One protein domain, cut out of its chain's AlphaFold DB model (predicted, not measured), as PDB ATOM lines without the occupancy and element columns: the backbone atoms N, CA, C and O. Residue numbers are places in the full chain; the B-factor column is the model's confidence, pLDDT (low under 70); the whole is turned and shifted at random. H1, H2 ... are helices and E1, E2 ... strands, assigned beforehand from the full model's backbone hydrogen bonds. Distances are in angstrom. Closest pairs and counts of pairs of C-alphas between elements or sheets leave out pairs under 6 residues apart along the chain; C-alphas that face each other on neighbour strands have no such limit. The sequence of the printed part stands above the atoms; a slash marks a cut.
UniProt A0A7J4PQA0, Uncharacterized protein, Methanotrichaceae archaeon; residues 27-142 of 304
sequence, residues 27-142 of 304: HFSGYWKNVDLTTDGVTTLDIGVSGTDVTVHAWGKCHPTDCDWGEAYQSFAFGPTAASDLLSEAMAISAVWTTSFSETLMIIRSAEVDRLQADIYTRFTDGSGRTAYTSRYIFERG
ATOM      1  N   HIS A  27     -36.621  19.999 -50.936       83.38
ATOM      2  CA  HIS A  27     -35.222  19.740 -50.596       83.38
ATOM      3  C   HIS A  27     -35.018  18.408 -49.857       83.38
ATOM      4  O   HIS A  27     -33.990  17.763 -50.043       83.38
ATOM      5  N   PHE A  28     -35.984  17.979 -49.041       89.44
ATOM      6  CA  PHE A  28     -35.913  16.687 -48.357       89.44
ATOM      7  C   PHE A  28     -36.210  15.512 -49.287       89.44
ATOM      8  O   PHE A  28     -35.821  14.389 -48.970       89.44
ATOM      9  N   SER A  29     -36.894  15.754 -50.407       88.75
ATOM     10  CA  SER A  29     -37.321  14.692 -51.312       88.75
ATOM     11  C   SER A  29     -36.143  13.954 -51.950       88.75
ATOM     12  O   SER A  29     -35.071  14.523 -52.201       88.75
ATOM     13  N   GLY A  30     -36.371  12.674 -52.226       84.75
ATOM     14  CA  GLY A  30     -35.457  11.787 -52.925       84.75
ATOM     15  C   GLY A  30     -34.840  10.721 -52.031       84.75
ATOM     16  O   GLY A  30     -35.221  10.527 -50.875       84.75
ATOM     17  N   TYR A  31     -33.856  10.034 -52.603       86.81
ATOM     18  CA  TYR A  31     -33.148   8.946 -51.953       86.81
ATOM     19  C   TYR A  31     -31.875   9.446 -51.261       86.81
ATOM     20  O   TYR A  31     -31.158  10.318 -51.760       86.81
ATOM     21  N   TRP A  32     -31.574   8.876 -50.101       92.38
ATOM     22  CA  TRP A  32     -30.518   9.319 -49.196       92.38
ATOM     23  C   TRP A  32     -29.729   8.114 -48.683       92.38
ATOM     24  O   TRP A  32     -30.311   7.151 -48.187       92.38
ATOM     25  N   LYS A  33     -28.395   8.154 -48.791       93.12
ATOM     26  CA  LYS A  33     -27.484   7.094 -48.315       93.12
ATOM     27  C   LYS A  33     -26.741   7.580 -47.079       93.12
ATOM     28  O   LYS A  33     -26.277   8.719 -47.045       93.12
ATOM     29  N   ASN A  34     -26.642   6.729 -46.061       95.12
ATOM     30  CA  ASN A  34     -25.869   7.032 -44.865       95.12
ATOM     31  C   ASN A  34     -24.398   7.196 -45.258       95.12
ATOM     32  O   ASN A  34     -23.830   6.345 -45.943       95.12
ATOM     33  N   VAL A  35     -23.790   8.296 -44.822       93.06
ATOM     34  CA  VAL A  35     -22.383   8.610 -45.099       93.06
ATOM     35  C   VAL A  35     -21.449   7.577 -44.450       93.06
ATOM     36  O   VAL A  35     -20.355   7.323 -44.955       93.06
ATOM     37  N   ASP A  36     -21.868   6.948 -43.347       92.44
ATOM     38  CA  ASP A  36     -21.161   5.820 -42.741       92.44
ATOM     39  C   ASP A  36     -21.575   4.492 -43.394       92.44
ATOM     40  O   ASP A  36     -22.554   3.850 -43.010       92.44
ATOM     41  N   LEU A  37     -20.766   4.038 -44.355       85.25
ATOM     42  CA  LEU A  37     -20.956   2.768 -45.067       85.25
ATOM     43  C   LEU A  37     -20.825   1.523 -44.171       85.25
ATOM     44  O   LEU A  37     -21.190   0.419 -44.585       85.25
ATOM     45  N   THR A  38     -20.277   1.679 -42.964       88.12
ATOM     46  CA  THR A  38     -20.081   0.602 -41.986       88.12
ATOM     47  C   THR A  38     -21.097   0.631 -40.851       88.12
ATOM     48  O   THR A  38     -20.957  -0.126 -39.896       88.12
ATOM     49  N   THR A  39     -22.130   1.470 -40.959       94.62
ATOM     50  CA  THR A  39     -23.171   1.577 -39.941       94.62
ATOM     51  C   THR A  39     -23.891   0.244 -39.700       94.62
ATOM     52  O   THR A  39     -24.257  -0.462 -40.642       94.62
ATOM     53  N   ASP A  40     -24.158  -0.061 -38.429       93.81
ATOM     54  CA  ASP A  40     -25.058  -1.144 -38.000       93.81
ATOM     55  C   ASP A  40     -26.527  -0.670 -37.890       93.81
ATOM     56  O   ASP A  40     -27.394  -1.388 -37.395       93.81
ATOM     57  N   GLY A  41     -26.799   0.575 -38.291       95.38
ATOM     58  CA  GLY A  41     -28.078   1.259 -38.121       95.38
ATOM     59  C   GLY A  41     -28.858   1.473 -39.410       95.38
ATOM     60  O   GLY A  41     -28.896   0.603 -40.271       95.38
ATOM     61  N   VAL A  42     -29.503   2.636 -39.542       97.50
ATOM     62  CA  VAL A  42     -30.228   3.014 -40.767       97.50
ATOM     63  C   VAL A  42     -29.225   3.267 -41.885       97.50
ATOM     64  O   VAL A  42     -28.330   4.096 -41.728       97.50
ATOM     65  N   THR A  43     -29.368   2.571 -43.003       95.44
ATOM     66  CA  THR A  43     -28.446   2.645 -44.140       95.44
ATOM     67  C   THR A  43     -28.943   3.602 -45.210       95.44
ATOM     68  O   THR A  43     -28.134   4.347 -45.764       95.44
ATOM     69  N   THR A  44     -30.250   3.639 -45.477       94.56
ATOM     70  CA  THR A  44     -30.840   4.501 -46.509       94.56
ATOM     71  C   THR A  44     -32.226   5.015 -46.124       94.56
ATOM     72  O   THR A  44     -32.908   4.434 -45.274       94.56
ATOM     73  N   LEU A  45     -32.624   6.128 -46.744       96.19
ATOM     74  CA  LEU A  45     -33.966   6.705 -46.671       96.19
ATOM     75  C   LEU A  45     -34.467   7.012 -48.085       96.19
ATOM     76  O   LEU A  45     -33.686   7.441 -48.931       96.19
ATOM     77  N   ASP A  46     -35.767   6.862 -48.305       93.19
ATOM     78  CA  ASP A  46     -36.477   7.380 -49.476       93.19
ATOM     79  C   ASP A  46     -37.607   8.289 -48.987       93.19
ATOM     80  O   ASP A  46     -38.418   7.891 -48.146       93.19
ATOM     81  N   ILE A  47     -37.601   9.541 -49.437       94.12
ATOM     82  CA  ILE A  47     -38.507  10.584 -48.957       94.12
ATOM     83  C   ILE A  47     -39.336  11.089 -50.133       94.12
ATOM     84  O   ILE A  47     -38.824  11.760 -51.033       94.12
ATOM     85  N   GLY A  48     -40.637  10.805 -50.103       86.88
ATOM     86  CA  GLY A  48     -41.602  11.336 -51.057       86.88
ATOM     87  C   GLY A  48     -42.203  12.646 -50.558       86.88
ATOM     88  O   GLY A  48     -42.541  12.766 -49.382       86.88
ATOM     89  N   VAL A  49     -42.370  13.623 -51.451       85.75
ATOM     90  CA  VAL A  49     -43.070  14.886 -51.172       85.75
ATOM     91  C   VAL A  49     -44.136  15.110 -52.244       85.75
ATOM     92  O   VAL A  49     -43.856  15.014 -53.438       85.75
ATOM     93  N   SER A  50     -45.371  15.397 -51.826       82.44
ATOM     94  CA  SER A  50     -46.473  15.774 -52.718       82.44
ATOM     95  C   SER A  50     -47.285  16.902 -52.086       82.44
ATOM     96  O   SER A  50     -48.086  16.693 -51.177       82.44
ATOM     97  N   GLY A  51     -47.046  18.139 -52.528       83.62
ATOM     98  CA  GLY A  51     -47.555  19.303 -51.808       83.62
ATOM     99  C   GLY A  51     -46.955  19.351 -50.400       83.62
ATOM    100  O   GLY A  51     -45.740  19.366 -50.252       83.62
ATOM    101  N   THR A  52     -47.795  19.380 -49.365       86.69
ATOM    102  CA  THR A  52     -47.343  19.330 -47.961       86.69
ATOM    103  C   THR A  52     -47.321  17.920 -47.375       86.69
ATOM    104  O   THR A  52     -46.916  17.755 -46.223       86.69
ATOM    105  N   ASP A  53     -47.786  16.924 -48.131       88.12
ATOM    106  CA  ASP A  53     -47.765  15.532 -47.705       88.12
ATOM    107  C   ASP A  53     -46.363  14.959 -47.906       88.12
ATOM    108  O   ASP A  53     -45.705  15.216 -48.919       88.12
ATOM    109  N   VAL A  54     -45.904  14.187 -46.922       94.81
ATOM    110  CA  VAL A  54     -44.557  13.619 -46.899       94.81
ATOM    111  C   VAL A  54     -44.643  12.148 -46.541       94.81
ATOM    112  O   VAL A  54     -45.347  11.785 -45.601       94.81
ATOM    113  N   THR A  55     -43.887  11.315 -47.241       94.06
ATOM    114  CA  THR A  55     -43.685   9.905 -46.901       94.06
ATOM    115  C   THR A  55     -42.210   9.671 -46.608       94.06
ATOM    116  O   THR A  55     -41.341  10.359 -47.144       94.06
ATOM    117  N   VAL A  56     -41.912   8.735 -45.707       97.88
ATOM    118  CA  VAL A  56     -40.530   8.372 -45.374       97.88
ATOM    119  C   VAL A  56     -40.446   6.861 -45.302       97.88
ATOM    120  O   VAL A  56     -41.083   6.245 -44.453       97.88
ATOM    121  N   HIS A  57     -39.641   6.272 -46.171       97.06
ATOM    122  CA  HIS A  57     -39.284   4.860 -46.167       97.06
ATOM    123  C   HIS A  57     -37.844   4.725 -45.672       97.06
ATOM    124  O   HIS A  57     -36.994   5.544 -46.021       97.06
ATOM    125  N   ALA A  58     -37.557   3.724 -44.840       97.25
ATOM    126  CA  ALA A  58     -36.215   3.499 -44.306       97.25
ATOM    127  C   ALA A  58     -35.748   2.047 -44.473       97.25
ATOM    128  O   ALA A  58     -36.547   1.110 -44.424       97.25
ATOM    129  N   TRP A  59     -34.432   1.868 -44.586       96.69
ATOM    130  CA  TRP A  59     -33.772   0.565 -44.524       96.69
ATOM    131  C   TRP A  59     -32.705   0.569 -43.435       96.69
ATOM    132  O   TRP A  59     -32.013   1.566 -43.220       96.69
ATOM    133  N   GLY A  60     -32.578  -0.553 -42.729       93.75
ATOM    134  CA  GLY A  60     -31.570  -0.755 -41.691       93.75
ATOM    135  C   GLY A  60     -30.620  -1.898 -42.019       93.75
ATOM    136  O   GLY A  60     -30.993  -2.856 -42.695       93.75
ATOM    137  N   LYS A  61     -29.398  -1.827 -41.494       91.06
ATOM    138  CA  LYS A  61     -28.351  -2.813 -41.732       91.06
ATOM    139  C   LYS A  61     -28.805  -4.214 -41.330       91.06
ATOM    140  O   LYS A  61     -29.133  -4.468 -40.174       91.06
ATOM    141  N   CYS A  62     -28.757  -5.133 -42.290       85.94
ATOM    142  CA  CYS A  62     -29.009  -6.561 -42.102       85.94
ATOM    143  C   CYS A  62     -28.108  -7.396 -43.026       85.94
ATOM    144  O   CYS A  62     -27.298  -6.861 -43.784       85.94
ATOM    145  N   HIS A  63     -28.199  -8.726 -42.931       72.19
ATOM    146  CA  HIS A  63     -27.435  -9.641 -43.777       72.19
ATOM    147  C   HIS A  63     -28.342 -10.724 -44.386       72.19
ATOM    148  O   HIS A  63     -29.142 -11.306 -43.649       72.19
ATOM    149  N   PRO A  64     -28.205 -11.048 -45.692       77.44
ATOM    150  CA  PRO A  64     -27.231 -10.515 -46.662       77.44
ATOM    151  C   PRO A  64     -27.585  -9.142 -47.243       77.44
ATOM    152  O   PRO A  64     -26.718  -8.474 -47.799       77.44
ATOM    153  N   THR A  65     -28.841  -8.736 -47.110       70.81
ATOM    154  CA  THR A  65     -29.378  -7.466 -47.593       70.81
ATOM    155  C   THR A  65     -29.928  -6.672 -46.424       70.81
ATOM    156  O   THR A  65     -30.316  -7.258 -45.409       70.81
ATOM    157  N   ASP A  66     -29.987  -5.354 -46.580       82.56
ATOM    158  CA  ASP A  66     -30.597  -4.478 -45.588       82.56
ATOM    159  C   ASP A  66     -32.071  -4.838 -45.364       82.56
ATOM    160  O   ASP A  66     -32.781  -5.277 -46.275       82.56
ATOM    161  N   CYS A  67     -32.510  -4.702 -44.116       89.00
ATOM    162  CA  CYS A  67     -33.882  -4.936 -43.721       89.00
ATOM    163  C   CYS A  67     -34.706  -3.711 -44.070       89.00
ATOM    164  O   CYS A  67     -34.433  -2.606 -43.604       89.00
ATOM    165  N   ASP A  68     -35.758  -3.951 -44.830       92.56
ATOM    166  CA  ASP A  68     -36.783  -2.967 -45.103       92.56
ATOM    167  C   ASP A  68     -37.613  -2.695 -43.830       92.56
ATOM    168  O   ASP A  68     -38.173  -3.625 -43.242       92.56
ATOM    169  N   TRP A  69     -37.662  -1.438 -43.372       94.12
ATOM    170  CA  TRP A  69     -38.526  -1.020 -42.256       94.12
ATOM    171  C   TRP A  69     -39.942  -0.653 -42.720       94.12
ATOM    172  O   TRP A  69     -40.846  -0.519 -41.894       94.12
ATOM    173  N   GLY A  70     -40.132  -0.512 -44.030       93.06
ATOM    174  CA  GLY A  70     -41.324  -0.015 -44.690       93.06
ATOM    175  C   GLY A  70     -41.429   1.506 -44.657       93.06
ATOM    176  O   GLY A  70     -40.599   2.219 -44.079       93.06
ATOM    177  N   GLU A  71     -42.515   1.998 -45.242       94.94
ATOM    178  CA  GLU A  71     -42.952   3.378 -45.077       94.94
ATOM    179  C   GLU A  71     -43.388   3.623 -43.625       94.94
ATOM    180  O   GLU A  71     -44.044   2.785 -42.993       94.94
ATOM    181  N   ALA A  72     -43.008   4.774 -43.079       97.94
ATOM    182  CA  ALA A  72     -43.443   5.219 -41.769       97.94
ATOM    183  C   ALA A  72     -44.972   5.272 -41.703       97.94
ATOM    184  O   ALA A  72     -45.636   5.776 -42.604       97.94
ATOM    185  N   TYR A  73     -45.534   4.818 -40.585       95.25
ATOM    186  CA  TYR A  73     -46.979   4.863 -40.363       95.25
ATOM    187  C   TYR A  73     -47.510   6.305 -40.336       95.25
ATOM    188  O   TYR A  73     -48.656   6.558 -40.705       95.25
ATOM    189  N   GLN A  74     -46.687   7.247 -39.868       95.56
ATOM    190  CA  GLN A  74     -46.998   8.672 -39.828       95.56
ATOM    191  C   GLN A  74     -45.754   9.499 -40.123       95.56
ATOM    192  O   GLN A  74     -44.720   9.296 -39.484       95.56
ATOM    193  N   SER A  75     -45.909  10.481 -41.010       97.62
ATOM    194  CA  SER A  75     -44.883  11.462 -41.344       97.62
ATOM    195  C   SER A  75     -45.468  12.873 -41.364       97.62
ATOM    196  O   SER A  75     -46.595  13.076 -41.809       97.62
ATOM    197  N   PHE A  76     -44.714  13.852 -40.863       96.56
ATOM    198  CA  PHE A  76     -45.145  15.253 -40.791       96.56
ATOM    199  C   PHE A  76     -43.985  16.192 -41.107       96.56
ATOM    200  O   PHE A  76     -42.893  16.012 -40.568       96.56
ATOM    201  N   ALA A  77     -44.236  17.218 -41.920       95.94
ATOM    202  CA  ALA A  77     -43.329  18.349 -42.090       95.94
ATOM    203  C   ALA A  77     -43.572  19.417 -41.013       95.94
ATOM    204  O   ALA A  77     -44.705  19.664 -40.599       95.94
ATOM    205  N   PHE A  78     -42.502  20.084 -40.585       95.19
ATOM    206  CA  PHE A  78     -42.538  21.128 -39.564       95.19
ATOM    207  C   PHE A  78     -41.860  22.395 -40.067       95.19
ATOM    208  O   PHE A  78     -40.720  22.348 -40.522       95.19
ATOM    209  N   GLY A  79     -42.542  23.529 -39.931       93.00
ATOM    210  CA  GLY A  79     -41.973  24.861 -40.124       93.00
ATOM    211  C   GLY A  79     -41.512  25.485 -38.801       93.00
ATOM    212  O   GLY A  79     -41.741  24.919 -37.728       93.00
ATOM    213  N   PRO A  80     -40.890  26.675 -38.843       91.19
ATOM    214  CA  PRO A  80     -40.443  27.380 -37.643       91.19
ATOM    215  C   PRO A  80     -41.594  27.851 -36.742       91.19
ATOM    216  O   PRO A  80     -41.385  28.067 -35.547       91.19
ATOM    217  N   THR A  81     -42.802  28.046 -37.290       92.50
ATOM    218  CA  THR A  81     -43.968  28.547 -36.548       92.50
ATOM    219  C   THR A  81     -45.273  27.888 -37.005       92.50
ATOM    220  O   THR A  81     -45.340  27.275 -38.066       92.50
ATOM    221  N   ALA A  82     -46.350  28.076 -36.235       93.25
ATOM    222  CA  ALA A  82     -47.684  27.577 -36.584       93.25
ATOM    223  C   ALA A  82     -48.324  28.261 -37.812       93.25
ATOM    224  O   ALA A  82     -49.351  27.792 -38.291       93.25
ATOM    225  N   ALA A  83     -47.757  29.372 -38.294       93.69
ATOM    226  CA  ALA A  83     -48.241  30.099 -39.469       93.69
ATOM    227  C   ALA A  83     -47.382  29.857 -40.723       93.69
ATOM    228  O   ALA A  83     -47.629  30.493 -41.744       93.69
ATOM    229  N   SER A  84     -46.363  28.997 -40.631       90.94
ATOM    230  CA  SER A  84     -45.397  28.777 -41.706       90.94
ATOM    231  C   SER A  84     -46.008  28.086 -42.923       90.94
ATOM    232  O   SER A  84     -46.806  27.156 -42.782       90.94
ATOM    233  N   ASP A  85     -45.579  28.505 -44.111       90.81
ATOM    234  CA  ASP A  85     -45.859  27.814 -45.366       90.81
ATOM    235  C   ASP A  85     -44.851  26.678 -45.551       90.81
ATOM    236  O   ASP A  85     -43.684  26.893 -45.872       90.81
ATOM    237  N   LEU A  86     -45.293  25.439 -45.338       88.75
ATOM    238  CA  LEU A  86     -44.401  24.284 -45.363       88.75
ATOM    239  C   LEU A  86     -43.725  24.079 -46.721       88.75
ATOM    240  O   LEU A  86     -42.596  23.602 -46.738       88.75
ATOM    241  N   LEU A  87     -44.336  24.485 -47.837       84.56
ATOM    242  CA  LEU A  87     -43.705  24.338 -49.151       84.56
ATOM    243  C   LEU A  87     -42.393  25.123 -49.241       84.56
ATOM    244  O   LEU A  87     -41.431  24.646 -49.839       84.56
ATOM    245  N   SER A  88     -42.331  26.299 -48.617       82.94
ATOM    246  CA  SER A  88     -41.200  27.224 -48.715       82.94
ATOM    247  C   SER A  88     -40.396  27.389 -47.419       82.94
ATOM    248  O   SER A  88     -39.276  27.900 -47.476       82.94
ATOM    249  N   GLU A  89     -40.904  26.915 -46.276       86.69
ATOM    250  CA  GLU A  89     -40.319  27.134 -44.941       86.69
ATOM    251  C   GLU A  89     -40.155  25.854 -44.089       86.69
ATOM    252  O   GLU A  89     -39.839  25.948 -42.898       86.69
ATOM    253  N   ALA A  90     -40.379  24.648 -44.628       90.62
ATOM    254  CA  ALA A  90     -40.230  23.407 -43.855       90.62
ATOM    255  C   ALA A  90     -38.788  23.177 -43.367       90.62
ATOM    256  O   ALA A  90     -37.875  23.022 -44.160       90.62
ATOM    257  N   MET A  91     -38.570  23.061 -42.060       91.62
ATOM    258  CA  MET A  91     -37.242  22.884 -41.455       91.62
ATOM    259  C   MET A  91     -36.924  21.446 -41.041       91.62
ATOM    260  O   MET A  91     -35.756  21.116 -40.815       91.62
ATOM    261  N   ALA A  92     -37.943  20.605 -40.875       95.88
ATOM    262  CA  ALA A  92     -37.770  19.228 -40.440       95.88
ATOM    263  C   ALA A  92     -38.923  18.334 -40.897       95.88
ATOM    264  O   ALA A  92     -40.037  18.807 -41.115       95.88
ATOM    265  N   ILE A  93     -38.661  17.029 -40.938       97.94
ATOM    266  CA  ILE A  93     -39.672  15.977 -41.065       97.94
ATOM    267  C   ILE A  93     -39.589  15.082 -39.830       97.94
ATOM    268  O   ILE A  93     -38.492  14.744 -39.384       97.94
ATOM    269  N   SER A  94     -40.728  14.683 -39.268       98.31
ATOM    270  CA  SER A  94     -40.786  13.540 -38.352       98.31
ATOM    271  C   SER A  94     -41.349  12.327 -39.065       98.31
ATOM    272  O   SER A  94     -42.299  12.496 -39.822       98.31
ATOM    273  N   ALA A  95     -40.866  11.136 -38.734       98.62
ATOM    274  CA  ALA A  95     -41.405   9.869 -39.208       98.62
ATOM    275  C   ALA A  95     -41.507   8.866 -38.050       98.62
ATOM    276  O   ALA A  95     -40.602   8.790 -37.213       98.62
ATOM    277  N   VAL A  96     -42.615   8.124 -37.972       98.50
ATOM    278  CA  VAL A  96     -42.896   7.174 -36.886       98.50
ATOM    279  C   VAL A  96     -43.143   5.772 -37.430       98.50
ATOM    280  O   VAL A  96     -44.058   5.556 -38.224       98.50
ATOM    281  N   TRP A  97     -42.394   4.800 -36.914       98.25
ATOM    282  CA  TRP A  97     -42.636   3.372 -37.124       98.25
ATOM    283  C   TRP A  97     -43.104   2.725 -35.826       98.25
ATOM    284  O   TRP A  97     -42.570   2.994 -34.747       98.25
ATOM    285  N   THR A  98     -44.090   1.840 -35.936       96.38
ATOM    286  CA  THR A  98     -44.583   1.033 -34.817       96.38
ATOM    287  C   THR A  98     -44.514  -0.439 -35.185       96.38
ATOM    288  O   THR A  98     -44.918  -0.849 -36.269       96.38
ATOM    289  N   THR A  99     -43.983  -1.242 -34.273       93.62
ATOM    290  CA  THR A  99     -43.985  -2.701 -34.362       93.62
ATOM    291  C   THR A  99     -44.748  -3.271 -33.169       93.62
ATOM    292  O   THR A  99     -45.202  -2.540 -32.288       93.62
ATOM    293  N   SER A 100     -44.871  -4.597 -33.093       94.56
ATOM    294  CA  SER A 100     -45.482  -5.251 -31.932       94.56
ATOM    295  C   SER A 100     -44.696  -5.061 -30.630       94.56
ATOM    296  O   SER A 100     -45.248  -5.311 -29.560       94.56
ATOM    297  N   PHE A 101     -43.428  -4.638 -30.699       95.62
ATOM    298  CA  PHE A 101     -42.548  -4.543 -29.535       95.62
ATOM    299  C   PHE A 101     -41.828  -3.201 -29.380       95.62
ATOM    300  O   PHE A 101     -41.143  -3.003 -28.372       95.62
ATOM    301  N   SER A 102     -41.932  -2.292 -30.351       96.75
ATOM    302  CA  SER A 102     -41.238  -1.005 -30.319       96.75
ATOM    303  C   SER A 102     -41.985   0.110 -31.039       96.75
ATOM    304  O   SER A 102     -42.800  -0.119 -31.929       96.75
ATOM    305  N   GLU A 103     -41.637   1.337 -30.673       98.06
ATOM    306  CA  GLU A 103     -41.976   2.554 -31.400       98.06
ATOM    307  C   GLU A 103     -40.688   3.336 -31.663       98.06
ATOM    308  O   GLU A 103     -39.866   3.516 -30.756       98.06
ATOM    309  N   THR A 104     -40.525   3.792 -32.901       98.31
ATOM    310  CA  THR A 104     -39.356   4.535 -33.366       98.31
ATOM    311  C   THR A 104     -39.805   5.865 -33.954       98.31
ATOM    312  O   THR A 104     -40.578   5.886 -34.905       98.31
ATOM    313  N   LEU A 105     -39.296   6.965 -33.397       98.62
ATOM    314  CA  LEU A 105     -39.443   8.324 -33.914       98.62
ATOM    315  C   LEU A 105     -38.130   8.750 -34.569       98.62
ATOM    316  O   LEU A 105     -37.089   8.755 -33.916       98.62
ATOM    317  N   MET A 106     -38.184   9.159 -35.828       98.69
ATOM    318  CA  MET A 106     -37.073   9.764 -36.556       98.69
ATOM    319  C   MET A 106     -37.376  11.238 -36.811       98.69
ATOM    320  O   MET A 106     -38.466  11.568 -37.263       98.69
ATOM    321  N   ILE A 107     -36.416  12.119 -36.534       98.44
ATOM    322  CA  ILE A 107     -36.468  13.545 -36.861       98.44
ATOM    323  C   ILE A 107     -35.367  13.845 -37.873       98.44
ATOM    324  O   ILE A 107     -34.187  13.712 -37.555       98.44
ATOM    325  N   ILE A 108     -35.757  14.273 -39.067       98.38
ATOM    326  CA  ILE A 108     -34.886  14.539 -40.209       98.38
ATOM    327  C   ILE A 108     -34.775  16.051 -40.396       98.38
ATOM    328  O   ILE A 108     -35.787  16.751 -40.407       98.38
ATOM    329  N   ARG A 109     -33.554  16.570 -40.523       95.81
ATOM    330  CA  ARG A 109     -33.253  17.998 -40.713       95.81
ATOM    331  C   ARG A 109     -32.192  18.160 -41.789       95.81
ATOM    332  O   ARG A 109     -31.342  17.288 -41.938       95.81
ATOM    333  N   SER A 110     -32.189  19.295 -42.477       88.56
ATOM    334  CA  SER A 110     -31.029  19.680 -43.285       88.56
ATOM    335  C   SER A 110     -29.836  19.961 -42.358       88.56
ATOM    336  O   SER A 110     -29.999  20.606 -41.318       88.56
ATOM    337  N   ALA A 111     -28.664  19.417 -42.689       73.69
ATOM    338  CA  ALA A 111     -27.442  19.556 -41.891       73.69
ATOM    339  C   ALA A 111     -26.422  20.502 -42.549       73.69
ATOM    340  O   ALA A 111     -25.839  21.344 -41.868       73.69
ATOM    341  N   GLU A 112     -26.241  20.372 -43.868       71.62
ATOM    342  CA  GLU A 112     -25.365  21.159 -44.753       71.62
ATOM    343  C   GLU A 112     -25.986  21.176 -46.170       71.62
ATOM    344  O   GLU A 112     -27.051  20.590 -46.378       71.62
ATOM    345  N   VAL A 113     -25.342  21.814 -47.160       68.19
ATOM    346  CA  VAL A 113     -25.795  21.737 -48.566       68.19
ATOM    347  C   VAL A 113     -25.850  20.264 -48.994       68.19
ATOM    348  O   VAL A 113     -24.854  19.553 -48.889       68.19
ATOM    349  N   ASP A 114     -27.025  19.815 -49.443       76.00
ATOM    350  CA  ASP A 114     -27.300  18.455 -49.928       76.00
ATOM    351  C   ASP A 114     -26.998  17.319 -48.931       76.00
ATOM    352  O   ASP A 114     -26.645  16.201 -49.324       76.00
ATOM    353  N   ARG A 115     -27.162  17.580 -47.624       90.31
ATOM    354  CA  ARG A 115     -27.061  16.563 -46.564       90.31
ATOM    355  C   ARG A 115     -28.218  16.626 -45.580       90.31
ATOM    356  O   ARG A 115     -28.621  17.704 -45.138       90.31
ATOM    357  N   LEU A 116     -28.673  15.452 -45.150       95.44
ATOM    358  CA  LEU A 116     -29.661  15.307 -44.085       95.44
ATOM    359  C   LEU A 116     -29.017  14.755 -42.817       95.44
ATOM    360  O   LEU A 116     -28.205  13.839 -42.861       95.44
ATOM    361  N   GLN A 117     -29.429  15.270 -41.668       97.44
ATOM    362  CA  GLN A 117     -29.220  14.633 -40.376       97.44
ATOM    363  C   GLN A 117     -30.527  13.974 -39.941       97.44
ATOM    364  O   GLN A 117     -31.561  14.639 -39.910       97.44
ATOM    365  N   ALA A 118     -30.467  12.709 -39.530       98.25
ATOM    366  CA  ALA A 118     -31.575  12.034 -38.865       98.25
ATOM    367  C   ALA A 118     -31.208  11.710 -37.412       98.25
ATOM    368  O   ALA A 118     -30.239  10.995 -37.150       98.25
ATOM    369  N   ASP A 119     -31.999  12.221 -36.471       98.50
ATOM    370  CA  ASP A 119     -31.971  11.841 -35.059       98.50
ATOM    371  C   ASP A 119     -33.102  10.842 -34.792       98.50
ATOM    372  O   ASP A 119     -34.272  11.142 -35.025       98.50
ATOM    373  N   ILE A 120     -32.767   9.654 -34.300       98.50
ATOM    374  CA  ILE A 120     -33.698   8.536 -34.132       98.50
ATOM    375  C   ILE A 120     -33.822   8.196 -32.652       98.50
ATOM    376  O   ILE A 120     -32.822   8.138 -31.937       98.50
ATOM    377  N   TYR A 121     -35.043   7.940 -32.195       98.50
ATOM    378  CA  TYR A 121     -35.385   7.604 -30.817       98.50
ATOM    379  C   TYR A 121     -36.252   6.352 -30.823       98.50
ATOM    380  O   TYR A 121     -37.339   6.359 -31.395       98.50
ATOM    381  N   THR A 122     -35.789   5.283 -30.181       98.19
ATOM    382  CA  THR A 122     -36.525   4.015 -30.115       98.19
ATOM    383  C   THR A 122     -36.857   3.668 -28.674       98.19
ATOM    384  O   THR A 122     -35.976   3.658 -27.809       98.19
ATOM    385  N   ARG A 123     -38.128   3.340 -28.419       98.06
ATOM    386  CA  ARG A 123     -38.611   2.799 -27.141       98.06
ATOM    387  C   ARG A 123     -39.252   1.430 -27.339       98.06
ATOM    388  O   ARG A 123     -39.878   1.178 -28.364       98.06
ATOM    389  N   PHE A 124     -39.126   0.564 -26.337       98.06
ATOM    390  CA  PHE A 124     -39.722  -0.772 -26.347       98.06
ATOM    391  C   PHE A 124     -41.060  -0.774 -25.606       98.06
ATOM    392  O   PHE A 124     -41.174  -0.218 -24.513       98.06
ATOM    393  N   THR A 125     -42.072  -1.384 -26.214       96.31
ATOM    394  CA  THR A 125     -43.473  -1.378 -25.760       96.31
ATOM    395  C   THR A 125     -43.955  -2.758 -25.301       96.31
ATOM    396  O   THR A 125     -45.072  -2.889 -24.813       96.31
ATOM    397  N   ASP A 126     -43.098  -3.778 -25.388       96.06
ATOM    398  CA  ASP A 126     -43.392  -5.184 -25.072       96.06
ATOM    399  C   ASP A 126     -43.184  -5.578 -23.599       96.06
ATOM    400  O   ASP A 126     -43.276  -6.753 -23.251       96.06
ATOM    401  N   GLY A 127     -42.849  -4.628 -22.723       94.88
ATOM    402  CA  GLY A 127     -42.564  -4.920 -21.315       94.88
ATOM    403  C   GLY A 127     -41.259  -5.692 -21.074       94.88
ATOM    404  O   GLY A 127     -41.032  -6.160 -19.964       94.88
ATOM    405  N   SER A 128     -40.371  -5.794 -22.071       95.62
ATOM    406  CA  SER A 128     -39.087  -6.512 -21.964       95.62
ATOM    407  C   SER A 128     -38.085  -5.912 -20.965       95.62
ATOM    408  O   SER A 128     -37.073  -6.539 -20.660       95.62
ATOM    409  N   GLY A 129     -38.315  -4.687 -20.485       96.44
ATOM    410  CA  GLY A 129     -37.373  -3.955 -19.630       96.44
ATOM    411  C   GLY A 129     -36.152  -3.399 -20.373       96.44
ATOM    412  O   GLY A 129     -35.282  -2.796 -19.745       96.44
ATOM    413  N   ARG A 130     -36.081  -3.568 -21.703       97.81
ATOM    414  CA  ARG A 130     -35.033  -2.973 -22.540       97.81
ATOM    415  C   ARG A 130     -35.073  -1.445 -22.442       97.81
ATOM    416  O   ARG A 130     -36.137  -0.830 -22.504       97.81
ATOM    417  N   THR A 131     -33.903  -0.832 -22.303       97.94
ATOM    418  CA  THR A 131     -33.762   0.626 -22.217       97.94
ATOM    419  C   THR A 131     -33.979   1.269 -23.587       97.94
ATOM    420  O   THR A 131     -33.463   0.784 -24.591       97.94
ATOM    421  N   ALA A 132     -34.735   2.368 -23.625       98.00
ATOM    422  CA  ALA A 132     -34.868   3.191 -24.825       98.00
ATOM    423  C   ALA A 132     -33.511   3.790 -25.224       98.00
ATOM    424  O   ALA A 132     -32.698   4.126 -24.362       98.00
ATOM    425  N   TYR A 133     -33.271   3.944 -26.521       97.75
ATOM    426  CA  TYR A 133     -31.994   4.428 -27.041       97.75
ATOM    427  C   TYR A 133     -32.190   5.443 -28.164       97.75
ATOM    428  O   TYR A 133     -33.282   5.586 -28.722       97.75
ATOM    429  N   THR A 134     -31.113   6.158 -28.482       98.25
ATOM    430  CA  THR A 134     -31.068   7.120 -29.581       98.25
ATOM    431  C   THR A 134     -29.874   6.853 -30.487       98.25
ATOM    432  O   THR A 134     -28.863   6.287 -30.061       98.25
ATOM    433  N   SER A 135     -30.000   7.240 -31.749       97.94
ATOM    434  CA  SER A 135     -28.947   7.159 -32.754       97.94
ATOM    435  C   SER A 135     -29.009   8.389 -33.651       97.94
ATOM    436  O   SER A 135     -30.069   8.997 -33.800       97.94
ATOM    437  N   ARG A 136     -27.874   8.763 -34.238       97.88
ATOM    438  CA  ARG A 136     -27.767   9.886 -35.170       97.88
ATOM    439  C   ARG A 136     -27.020   9.439 -36.413       97.88
ATOM    440  O   ARG A 136     -25.948   8.851 -36.285       97.88
ATOM    441  N   TYR A 137     -27.548   9.797 -37.575       97.88
ATOM    442  CA  TYR A 137     -26.914   9.541 -38.863       97.88
ATOM    443  C   TYR A 137     -26.880  10.803 -39.712       97.88
ATOM    444  O   TYR A 137     -27.757  11.663 -39.600       97.88
ATOM    445  N   ILE A 138     -25.855  10.891 -40.555       97.06
ATOM    446  CA  ILE A 138     -25.763  11.878 -41.623       97.06
ATOM    447  C   ILE A 138     -25.942  11.124 -42.929       97.06
ATOM    448  O   ILE A 138     -25.283  10.111 -43.156       97.06
ATOM    449  N   PHE A 139     -26.821  11.633 -43.774       94.94
ATOM    450  CA  PHE A 139     -27.052  11.133 -45.107       94.94
ATOM    451  C   PHE A 139     -26.597  12.168 -46.118       94.94
ATOM    452  O   PHE A 139     -26.772  13.373 -45.933       94.94
ATOM    453  N   GLU A 140     -26.040  11.677 -47.206       90.88
ATOM    454  CA  GLU A 140     -25.872  12.439 -48.430       90.88
ATOM    455  C   GLU A 140     -26.872  11.937 -49.461       90.88
ATOM    456  O   GLU A 140     -27.447  10.854 -49.291       90.88
ATOM    457  N   ARG A 141     -27.103  12.735 -50.509       86.25
ATOM    458  CA  ARG A 141     -27.938  12.309 -51.632       86.25
ATOM    459  C   ARG A 141     -27.496  10.929 -52.079       86.25
ATOM    460  O   ARG A 141     -26.395  10.708 -52.585       86.25
ATOM    461  N   GLY A 142     -28.386   9.990 -51.834       70.31
ATOM    462  CA  GLY A 142     -28.202   8.624 -52.191       70.31
ATOM    463  C   GLY A 142     -28.553   8.516 -53.655       70.31
ATOM    464  O   GLY A 142     -29.683   8.712 -54.078       70.31
TER     465      GLY A 142
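Overview. This is residues 27 to 142 of the 304 residues of an uncharacterized protein of Methanotrichaceae archaeon (UniProt A0A7J4PQA0). A single sheet of nine strands is curled and folded back on itself like a flattened barrel: one leaf, E4 E3 E2 E1, faces the other, E8 E7 E6 E5, with E9 as the hinge. The edge strand E5 comes back close to E3, and a short helix, H1, sits in the loop beyond one end of the strands. The 116 printed residues hold nine named strands and one named helix, in the order E1 E2 E3 E4 E5 H1 E6 E7 E8 E9; the class is mostly strand. The sheet is antiparallel throughout, in the order E4 E3 E2 E1 E9 E8 E7 E6 E5. The whole is compact, with a radius of gyration of the C-alphas of 14.4 A and spans of 42 by 30 by 21 A.

Arrangement. E1, residues 30 to 34, E2, residues 42 to 50, E3, residues 53 to 60, and E4, residues 67 to 71, form a meander, each strand the antiparallel neighbour of the one before. N 32 and O 45 are 2.8 A apart between E1 and E2, N 57 and O 46 2.8 A between E3 and E2, and N 67 and O 60 2.8 A between E4 and E3. E4 runs on into E5, residues 74 to 78, across a break of 2 residues at 67 degrees. E4 and E5 are apart and are the edge strands. The closest C-alphas of E3 and E5, Thr 55 and Ser 75, are 5.9 A apart. H1, residues 86 to 89, only grazes the sheet; it is too short for an O i to N i+4 pair, and its one O i to N i+3 pair is not within hydrogen-bond range. E6, residues 92 to 98, E7, residues 102 to 112, E8, residues 115 to 124, and E9, residues 133 to 141, form a second meander. Within hydrogen-bond range are N 78 and O 92 of E5 and E6, 2.8 A, N 106 and O 95 of E7 and E6, 2.8 A, N 107 and O 119 of E7 and E8, 2.8 A, N 120 and O 135 of E8 and E9, 2.8 A, and N 33 and O 140 of E1 and E9, 2.9 A.

Along the chain. E1 begins at C-alpha 30, (-35.457, 11.787, -52.925). E7 is the longest strand at 30.8 A; E8 measures 29.5 A, E9 26.1 A, E2 23.9 A, E3 23.7 A and E6 20.2 A. E9 ends at C-alpha 141, (-27.938, 12.309, -51.632).

Size, cuts and confidence. The C-alphas farthest apart, those of Pro 64 and Ala 83, are 46.3 A apart. The printed part has no cut, and no link is long. Mean pLDDT of the printed part is 92.3; residue 113 is under 70.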